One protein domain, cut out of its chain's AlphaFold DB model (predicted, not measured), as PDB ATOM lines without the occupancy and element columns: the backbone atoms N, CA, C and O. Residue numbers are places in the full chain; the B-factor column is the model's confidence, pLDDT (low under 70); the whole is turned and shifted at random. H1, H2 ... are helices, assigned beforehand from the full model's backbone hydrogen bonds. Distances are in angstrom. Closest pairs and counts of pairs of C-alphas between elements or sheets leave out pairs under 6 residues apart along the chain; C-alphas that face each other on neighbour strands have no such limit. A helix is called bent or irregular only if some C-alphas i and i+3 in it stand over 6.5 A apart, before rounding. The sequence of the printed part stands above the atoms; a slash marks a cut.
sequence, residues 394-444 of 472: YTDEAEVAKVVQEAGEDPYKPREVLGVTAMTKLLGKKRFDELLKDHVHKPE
ATOM      1  N   TYR A 394     -33.313  -6.762  12.344       90.50
ATOM      2  CA  TYR A 394     -33.474  -7.586  11.155       90.50
ATOM      3  C   TYR A 394     -34.856  -8.227  11.123       90.50
ATOM      4  O   TYR A 394     -35.423  -8.558  12.164       90.50
ATOM      5  N   THR A 395     -35.399  -8.368   9.921       87.94
ATOM      6  CA  THR A 395     -36.660  -9.071   9.674       87.94
ATOM      7  C   THR A 395     -36.458 -10.586   9.732       87.94
ATOM      8  O   THR A 395     -37.301 -11.287  10.279       87.94
ATOM      9  N   ASP A 396     -35.318 -11.071   9.232       88.50
ATOM     10  CA  ASP A 396     -34.895 -12.470   9.306       88.50
ATOM     11  C   ASP A 396     -33.367 -12.524   9.451       88.50
ATOM     12  O   ASP A 396     -32.631 -12.124   8.549       88.50
ATOM     13  N   GLU A 397     -32.880 -12.973  10.608       89.19
ATOM     14  CA  GLU A 397     -31.441 -13.040  10.885       89.19
ATOM     15  C   GLU A 397     -30.724 -14.108  10.048       89.19
ATOM     16  O   GLU A 397     -29.553 -13.926   9.715       89.19
ATOM     17  N   ALA A 398     -31.410 -15.191   9.668       88.69
ATOM     18  CA  ALA A 398     -30.828 -16.261   8.862       88.69
ATOM     19  C   ALA A 398     -30.647 -15.818   7.407       88.69
ATOM     20  O   ALA A 398     -29.592 -16.060   6.817       88.69
ATOM     21  N   GLU A 399     -31.634 -15.111   6.849       88.94
ATOM     22  CA  GLU A 399     -31.518 -14.568   5.492       88.94
ATOM     23  C   GLU A 399     -30.483 -13.437   5.430       88.94
ATOM     24  O   GLU A 399     -29.668 -13.401   4.511       88.94
ATOM     25  N   VAL A 400     -30.425 -12.571   6.451       91.69
ATOM     26  CA  VAL A 400     -29.368 -11.549   6.565       91.69
ATOM     27  C   VAL A 400     -27.988 -12.195   6.605       91.69
ATOM     28  O   VAL A 400     -27.092 -11.758   5.884       91.69
ATOM     29  N   ALA A 401     -27.802 -13.241   7.412       90.62
ATOM     30  CA  ALA A 401     -26.522 -13.931   7.477       90.62
ATOM     31  C   ALA A 401     -26.140 -14.548   6.124       90.62
ATOM     32  O   ALA A 401     -25.007 -14.390   5.676       90.62
ATOM     33  N   LYS A 402     -27.092 -15.181   5.435       91.44
ATOM     34  CA  LYS A 402     -26.872 -15.770   4.112       91.44
ATOM     35  C   LYS A 402     -26.471 -14.723   3.067       91.44
ATOM     36  O   LYS A 402     -25.459 -14.909   2.401       91.44
ATOM     37  N   VAL A 403     -27.196 -13.605   2.972       91.50
ATOM     38  CA  VAL A 403     -26.890 -12.509   2.031       91.50
ATOM     39  C   VAL A 403     -25.493 -11.933   2.284       91.50
ATOM     40  O   VAL A 403     -24.751 -11.643   1.344       91.50
ATOM     41  N   VAL A 404     -25.097 -11.791   3.551       91.38
ATOM     42  CA  VAL A 404     -23.771 -11.272   3.916       91.38
ATOM     43  C   VAL A 404     -22.652 -12.276   3.621       91.38
ATOM     44  O   VAL A 404     -21.602 -11.879   3.113       91.38
ATOM     45  N   GLN A 405     -22.887 -13.569   3.859       93.06
ATOM     46  CA  GLN A 405     -21.945 -14.634   3.504       93.06
ATOM     47  C   GLN A 405     -21.763 -14.759   1.986       93.06
ATOM     48  O   GLN A 405     -20.635 -14.892   1.516       93.06
ATOM     49  N   GLU A 406     -22.845 -14.659   1.207       90.94
ATOM     50  CA  GLU A 406     -22.797 -14.627  -0.265       90.94
ATOM     51  C   GLU A 406     -22.048 -13.389  -0.790       90.94
ATOM     52  O   GLU A 406     -21.407 -13.447  -1.841       90.94
ATOM     53  N   ALA A 407     -22.054 -12.291  -0.028       87.38
ATOM     54  CA  ALA A 407     -21.271 -11.086  -0.295       87.38
ATOM     55  C   ALA A 407     -19.802 -11.161   0.184       87.38
ATOM     56  O   ALA A 407     -19.064 -10.184   0.009       87.38
ATOM     57  N   GLY A 408     -19.375 -12.298   0.749       89.88
ATOM     58  CA  GLY A 408     -17.983 -12.603   1.093       89.88
ATOM     59  C   GLY A 408     -17.512 -12.144   2.476       89.88
ATOM     60  O   GLY A 408     -16.307 -12.100   2.701       89.88
ATOM     61  N   GLU A 409     -18.423 -11.801   3.388       91.88
ATOM     62  CA  GLU A 409     -18.104 -11.299   4.735       91.88
ATOM     63  C   GLU A 409     -18.655 -12.251   5.816       91.88
ATOM     64  O   GLU A 409     -19.603 -12.997   5.565       91.88
ATOM     65  N   ASP A 410     -18.090 -12.232   7.030       91.94
ATOM     66  CA  ASP A 410     -18.597 -13.031   8.160       91.94
ATOM     67  C   ASP A 410     -19.610 -12.224   8.999       91.94
ATOM     68  O   ASP A 410     -19.218 -11.290   9.706       91.94
ATOM     69  N   PRO A 411     -20.916 -12.557   8.960       89.25
ATOM     70  CA  PRO A 411     -21.945 -11.807   9.668       89.25
ATOM     71  C   PRO A 411     -22.049 -12.138  11.161       89.25
ATOM     72  O   PRO A 411     -22.971 -11.629  11.799       89.25
ATOM     73  N   TYR A 412     -21.201 -12.995  11.735       91.56
ATOM     74  CA  TYR A 412     -21.393 -13.514  13.094       91.56
ATOM     75  C   TYR A 412     -20.463 -12.901  14.153       91.56
ATOM     76  O   TYR A 412     -19.341 -12.470  13.903       91.56
ATOM     77  N   LYS A 413     -20.940 -12.925  15.402       86.38
ATOM     78  CA  LYS A 413     -20.136 -12.873  16.635       86.38
ATOM     79  C   LYS A 413     -20.399 -14.155  17.452       86.38
ATOM     80  O   LYS A 413     -21.324 -14.896  17.123       86.38
ATOM     81  N   PRO A 414     -19.636 -14.473  18.516       74.19
ATOM     82  CA  PRO A 414     -19.746 -15.766  19.206       74.19
ATOM     83  C   PRO A 414     -21.157 -16.135  19.726       74.19
ATOM     84  O   PRO A 414     -21.522 -15.789  20.853       74.19
ATOM     85  N   ARG A 415     -21.865 -16.958  18.927       75.56
ATOM     86  CA  ARG A 415     -23.241 -17.505  19.058       75.56
ATOM     87  C   ARG A 415     -24.402 -16.718  18.417       75.56
ATOM     88  O   ARG A 415     -25.519 -17.215  18.503       75.56
ATOM     89  N   GLU A 416     -24.201 -15.566  17.770       87.19
ATOM     90  CA  GLU A 416     -25.314 -14.817  17.142       87.19
ATOM     91  C   GLU A 416     -24.868 -13.904  15.982       87.19
ATOM     92  O   GLU A 416     -23.685 -13.583  15.849       87.19
ATOM     93  N   VAL A 417     -25.813 -13.476  15.137       90.44
ATOM     94  CA  VAL A 417     -25.566 -12.540  14.024       90.44
ATOM     95  C   VAL A 417     -25.226 -11.143  14.565       90.44
ATOM     96  O   VAL A 417     -25.731 -10.695  15.598       90.44
ATOM     97  N   LEU A 418     -24.345 -10.421  13.876       91.06
ATOM     98  CA  LEU A 418     -23.979  -9.047  14.203       91.06
ATOM     99  C   LEU A 418     -25.197  -8.124  14.112       91.06
ATOM    100  O   LEU A 418     -25.803  -7.978  13.053       91.06
ATOM    101  N   GLY A 419     -25.504  -7.406  15.195       88.94
ATOM    102  CA  GLY A 419     -26.555  -6.385  15.186       88.94
ATOM    103  C   GLY A 419     -26.293  -5.273  14.157       88.94
ATOM    104  O   GLY A 419     -25.147  -5.010  13.793       88.94
ATOM    105  N   VAL A 420     -27.355  -4.578  13.730       88.19
ATOM    106  CA  VAL A 420     -27.362  -3.581  12.632       88.19
ATOM    107  C   VAL A 420     -26.175  -2.613  12.659       88.19
ATOM    108  O   VAL A 420     -25.564  -2.362  11.623       88.19
ATOM    109  N   THR A 421     -25.809  -2.084  13.830       87.81
ATOM    110  CA  THR A 421     -24.674  -1.153  13.967       87.81
ATOM    111  C   THR A 421     -23.332  -1.822  13.658       87.81
ATOM    112  O   THR A 421     -22.525  -1.263  12.918       87.81
ATOM    113  N   ALA A 422     -23.096  -3.023  14.190       90.38
ATOM    114  CA  ALA A 422     -21.865  -3.767  13.945       90.38
ATOM    115  C   ALA A 422     -21.791  -4.251  12.488       90.38
ATOM    116  O   ALA A 422     -20.746  -4.138  11.859       90.38
ATOM    117  N   MET A 423     -22.921  -4.673  11.914       92.50
ATOM    118  CA  MET A 423     -23.011  -5.070  10.507       92.50
ATOM    119  C   MET A 423     -22.806  -3.893   9.542       92.50
ATOM    120  O   MET A 423     -22.137  -4.029   8.524       92.50
ATOM    121  N   THR A 424     -23.314  -2.702   9.881       90.44
ATOM    122  CA  THR A 424     -23.051  -1.477   9.101       90.44
ATOM    123  C   THR A 424     -21.561  -1.125   9.118       90.44
ATOM    124  O   THR A 424     -21.038  -0.644   8.114       90.44
ATOM    125  N   LYS A 425     -20.868  -1.372  10.240       91.19
ATOM    126  CA  LYS A 425     -19.416  -1.172  10.353       91.19
ATOM    127  C   LYS A 425     -18.634  -2.195   9.523       91.19
ATOM    128  O   LYS A 425     -17.653  -1.807   8.903       91.19
ATOM    129  N   LEU A 426     -19.084  -3.451   9.493       90.06
ATOM    130  CA  LEU A 426     -18.481  -4.525   8.697       90.06
ATOM    131  C   LEU A 426     -18.608  -4.262   7.187       90.06
ATOM    132  O   LEU A 426     -17.614  -4.259   6.473       90.06
ATOM    133  N   LEU A 427     -19.823  -3.994   6.701       89.25
ATOM    134  CA  LEU A 427     -20.099  -3.855   5.263       89.25
ATOM    135  C   LEU A 427     -19.774  -2.460   4.711       89.25
ATOM    136  O   LEU A 427     -19.569  -2.287   3.509       89.25
ATOM    137  N   GLY A 428     -19.772  -1.446   5.576       89.75
ATOM    138  CA  GLY A 428     -19.845  -0.047   5.175       89.75
ATOM    139  C   GLY A 428     -21.258   0.352   4.725       89.75
ATOM    140  O   GLY A 428     -22.044  -0.455   4.231       89.75
ATOM    141  N   LYS A 429     -21.593   1.641   4.872       86.50
ATOM    142  CA  LYS A 429     -22.962   2.162   4.681       86.50
ATOM    143  C   LYS A 429     -23.566   1.844   3.304       86.50
ATOM    144  O   LYS A 429     -24.718   1.446   3.228       86.50
ATOM    145  N   LYS A 430     -22.786   1.991   2.225       90.00
ATOM    146  CA  LYS A 430     -23.276   1.794   0.850       90.00
ATOM    147  C   LYS A 430     -23.654   0.333   0.571       90.00
ATOM    148  O   LYS A 430     -24.761   0.078   0.118       90.00
ATOM    149  N   ARG A 431     -22.767  -0.615   0.899       89.44
ATOM    150  CA  ARG A 431     -23.027  -2.055   0.718       89.44
ATOM    151  C   ARG A 431     -24.115  -2.550   1.669       89.44
ATOM    152  O   ARG A 431     -24.918  -3.387   1.283       89.44
ATOM    153  N   PHE A 432     -24.172  -2.009   2.887       91.75
ATOM    154  CA  PHE A 432     -25.254  -2.307   3.825       91.75
ATOM    155  C   PHE A 432     -26.622  -1.920   3.246       91.75
ATOM    156  O   PHE A 432     -27.554  -2.719   3.292       91.75
ATOM    157  N   ASP A 433     -26.739  -0.720   2.671       89.06
ATOM    158  CA  ASP A 433     -27.994  -0.253   2.076       89.06
ATOM    159  C   ASP A 433     -28.360  -1.030   0.795       89.06
ATOM    160  O   ASP A 433     -29.540  -1.254   0.540       89.06
ATOM    161  N   GLU A 434     -27.377  -1.465  -0.002       89.94
ATOM    162  CA  GLU A 434     -27.605  -2.288  -1.203       89.94
ATOM    163  C   GLU A 434     -28.059  -3.717  -0.866       89.94
ATOM    164  O   GLU A 434     -28.905  -4.265  -1.568       89.94
ATOM    165  N   LEU A 435     -27.511  -4.318   0.194       88.12
ATOM    166  CA  LEU A 435     -27.731  -5.731   0.524       88.12
ATOM    167  C   LEU A 435     -28.842  -5.957   1.552       88.12
ATOM    168  O   LEU A 435     -29.567  -6.941   1.462       88.12
ATOM    169  N   LEU A 436     -28.958  -5.091   2.563       90.62
ATOM    170  CA  LEU A 436     -29.720  -5.388   3.783       90.62
ATOM    171  C   LEU A 436     -30.839  -4.395   4.085       90.62
ATOM    172  O   LEU A 436     -31.579  -4.601   5.047       90.62
ATOM    173  N   LYS A 437     -31.003  -3.330   3.292       87.38
ATOM    174  CA  LYS A 437     -32.026  -2.302   3.545       87.38
ATOM    175  C   LYS A 437     -33.436  -2.886   3.641       87.38
ATOM    176  O   LYS A 437     -34.172  -2.504   4.546       87.38
ATOM    177  N   ASP A 438     -33.772  -3.838   2.775       87.62
ATOM    178  CA  ASP A 438     -35.091  -4.488   2.757       87.62
ATOM    179  C   ASP A 438     -35.230  -5.589   3.828       87.62
ATOM    180  O   ASP A 438     -36.329  -6.058   4.123       87.62
ATOM    181  N   HIS A 439     -34.123  -5.950   4.483       88.06
ATOM    182  CA  HIS A 439     -34.073  -6.912   5.583       88.06
ATOM    183  C   HIS A 439     -34.025  -6.246   6.961       88.06
ATOM    184  O   HIS A 439     -33.916  -6.937   7.975       88.06
ATOM    185  N   VAL A 440     -34.094  -4.913   7.027       86.88
ATOM    186  CA  VAL A 440     -34.068  -4.148   8.273       86.88
ATOM    187  C   VAL A 440     -35.374  -3.392   8.424       86.88
ATOM    188  O   VAL A 440     -35.728  -2.553   7.601       86.88
ATOM    189  N   HIS A 441     -36.048  -3.608   9.543       86.25
ATOM    190  CA  HIS A 441     -37.193  -2.804   9.935       86.25
ATOM    191  C   HIS A 441     -36.881  -2.062  11.235       86.25
ATOM    192  O   HIS A 441     -36.103  -2.512  12.080       86.25
ATOM    193  N   LYS A 442     -37.476  -0.885  11.412       82.00
ATOM    194  CA  LYS A 442     -37.484  -0.205  12.705       82.00
ATOM    195  C   LYS A 442     -38.830  -0.523  13.353       82.00
ATOM    196  O   LYS A 442     -39.824   0.039  12.904       82.00
ATOM    197  N   PRO A 443     -38.890  -1.440  14.333       78.75
ATOM    198  CA  PRO A 443     -40.142  -1.697  15.026       78.75
ATOM    199  C   PRO A 443     -40.596  -0.426  15.743       78.75
ATOM    200  O   PRO A 443     -39.763   0.406  16.116       78.75
ATOM    201  N   GLU A 444     -41.898  -0.287  15.959       76.62
ATOM    202  CA  GLU A 444     -42.418   0.797  16.790       76.62
ATOM    203  C   GLU A 444     -41.845   0.681  18.206       76.62
ATOM    204  O   GLU A 444     -41.713  -0.409  18.784       76.62
TER     205      GLU A 444
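Overview. This is residues 394 to 444 of the 472 residues of the protein "DUF2800 domain-containing protein" of Corynebacterium sanguinis (UniProt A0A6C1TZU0). What shape do the parts make? Three short helices make a small triangle, with their centres at its corners: H1 and H2 run much the same way, H3 runs back at a slant to both, packs on H1 and is near H2, and a long link loops from H1 to H2. Residues 440 to 444 form a tail after H3. What is it made of, and how large is it? The 51 printed residues hold three named helices, H1, H2 and H3 in chain order, and no named strand, and the class is all helix. The whole is compact, with a radius of gyration of the C-alphas of 10.0 A and spans of 29 by 25 by 17 A.

Along the chain. Where does the first helix lie? H1 is residues 397 to 406, 14.2 A long, from C-alpha 397 at (-31.441, -13.040, 10.885). Which helices follow? H2 is residues 420 to 427, 10.4 A long. H3 is residues 429 to 439, 14.4 A long, to C-alpha 439 at (-34.073, -6.912, 5.583); it is irregular, with C-alphas 435 and 438 7.8 A apart.

Arrangement. What does H1 meet? H1 and H3 touch, closest at the C-alphas of Val 400 and His 439, 6.7 A, at a steep tilt of 42 degrees, opposite ways. H1 and H2 are only just apart, closest 8.4 A. How does H2 stand to H3? They are close but not clearly touching, closest at the C-alphas of Thr 424 and Phe 432, 5.8 A, at a steep tilt of 49 degrees, opposite ways. What do the backbones show? Every O i to N i+4 pair is within hydrogen-bond range in H1 and H2, and 4 of 7 in H3.

Size, cuts and confidence. Which links are long? H1 to H2 is a long link of 13 residues, in which residues 412 to 413 pair antiparallel with 416 to 417; H2 to H3 is tight. How far does the printed part reach, and how sure is the model? The two C-alphas farthest apart, of Gly 408 and Glu 444, are 32.0 A apart, and the printed part has no cut. The mean pLDDT of the printed part is 88.4, and no printed residue is under 70.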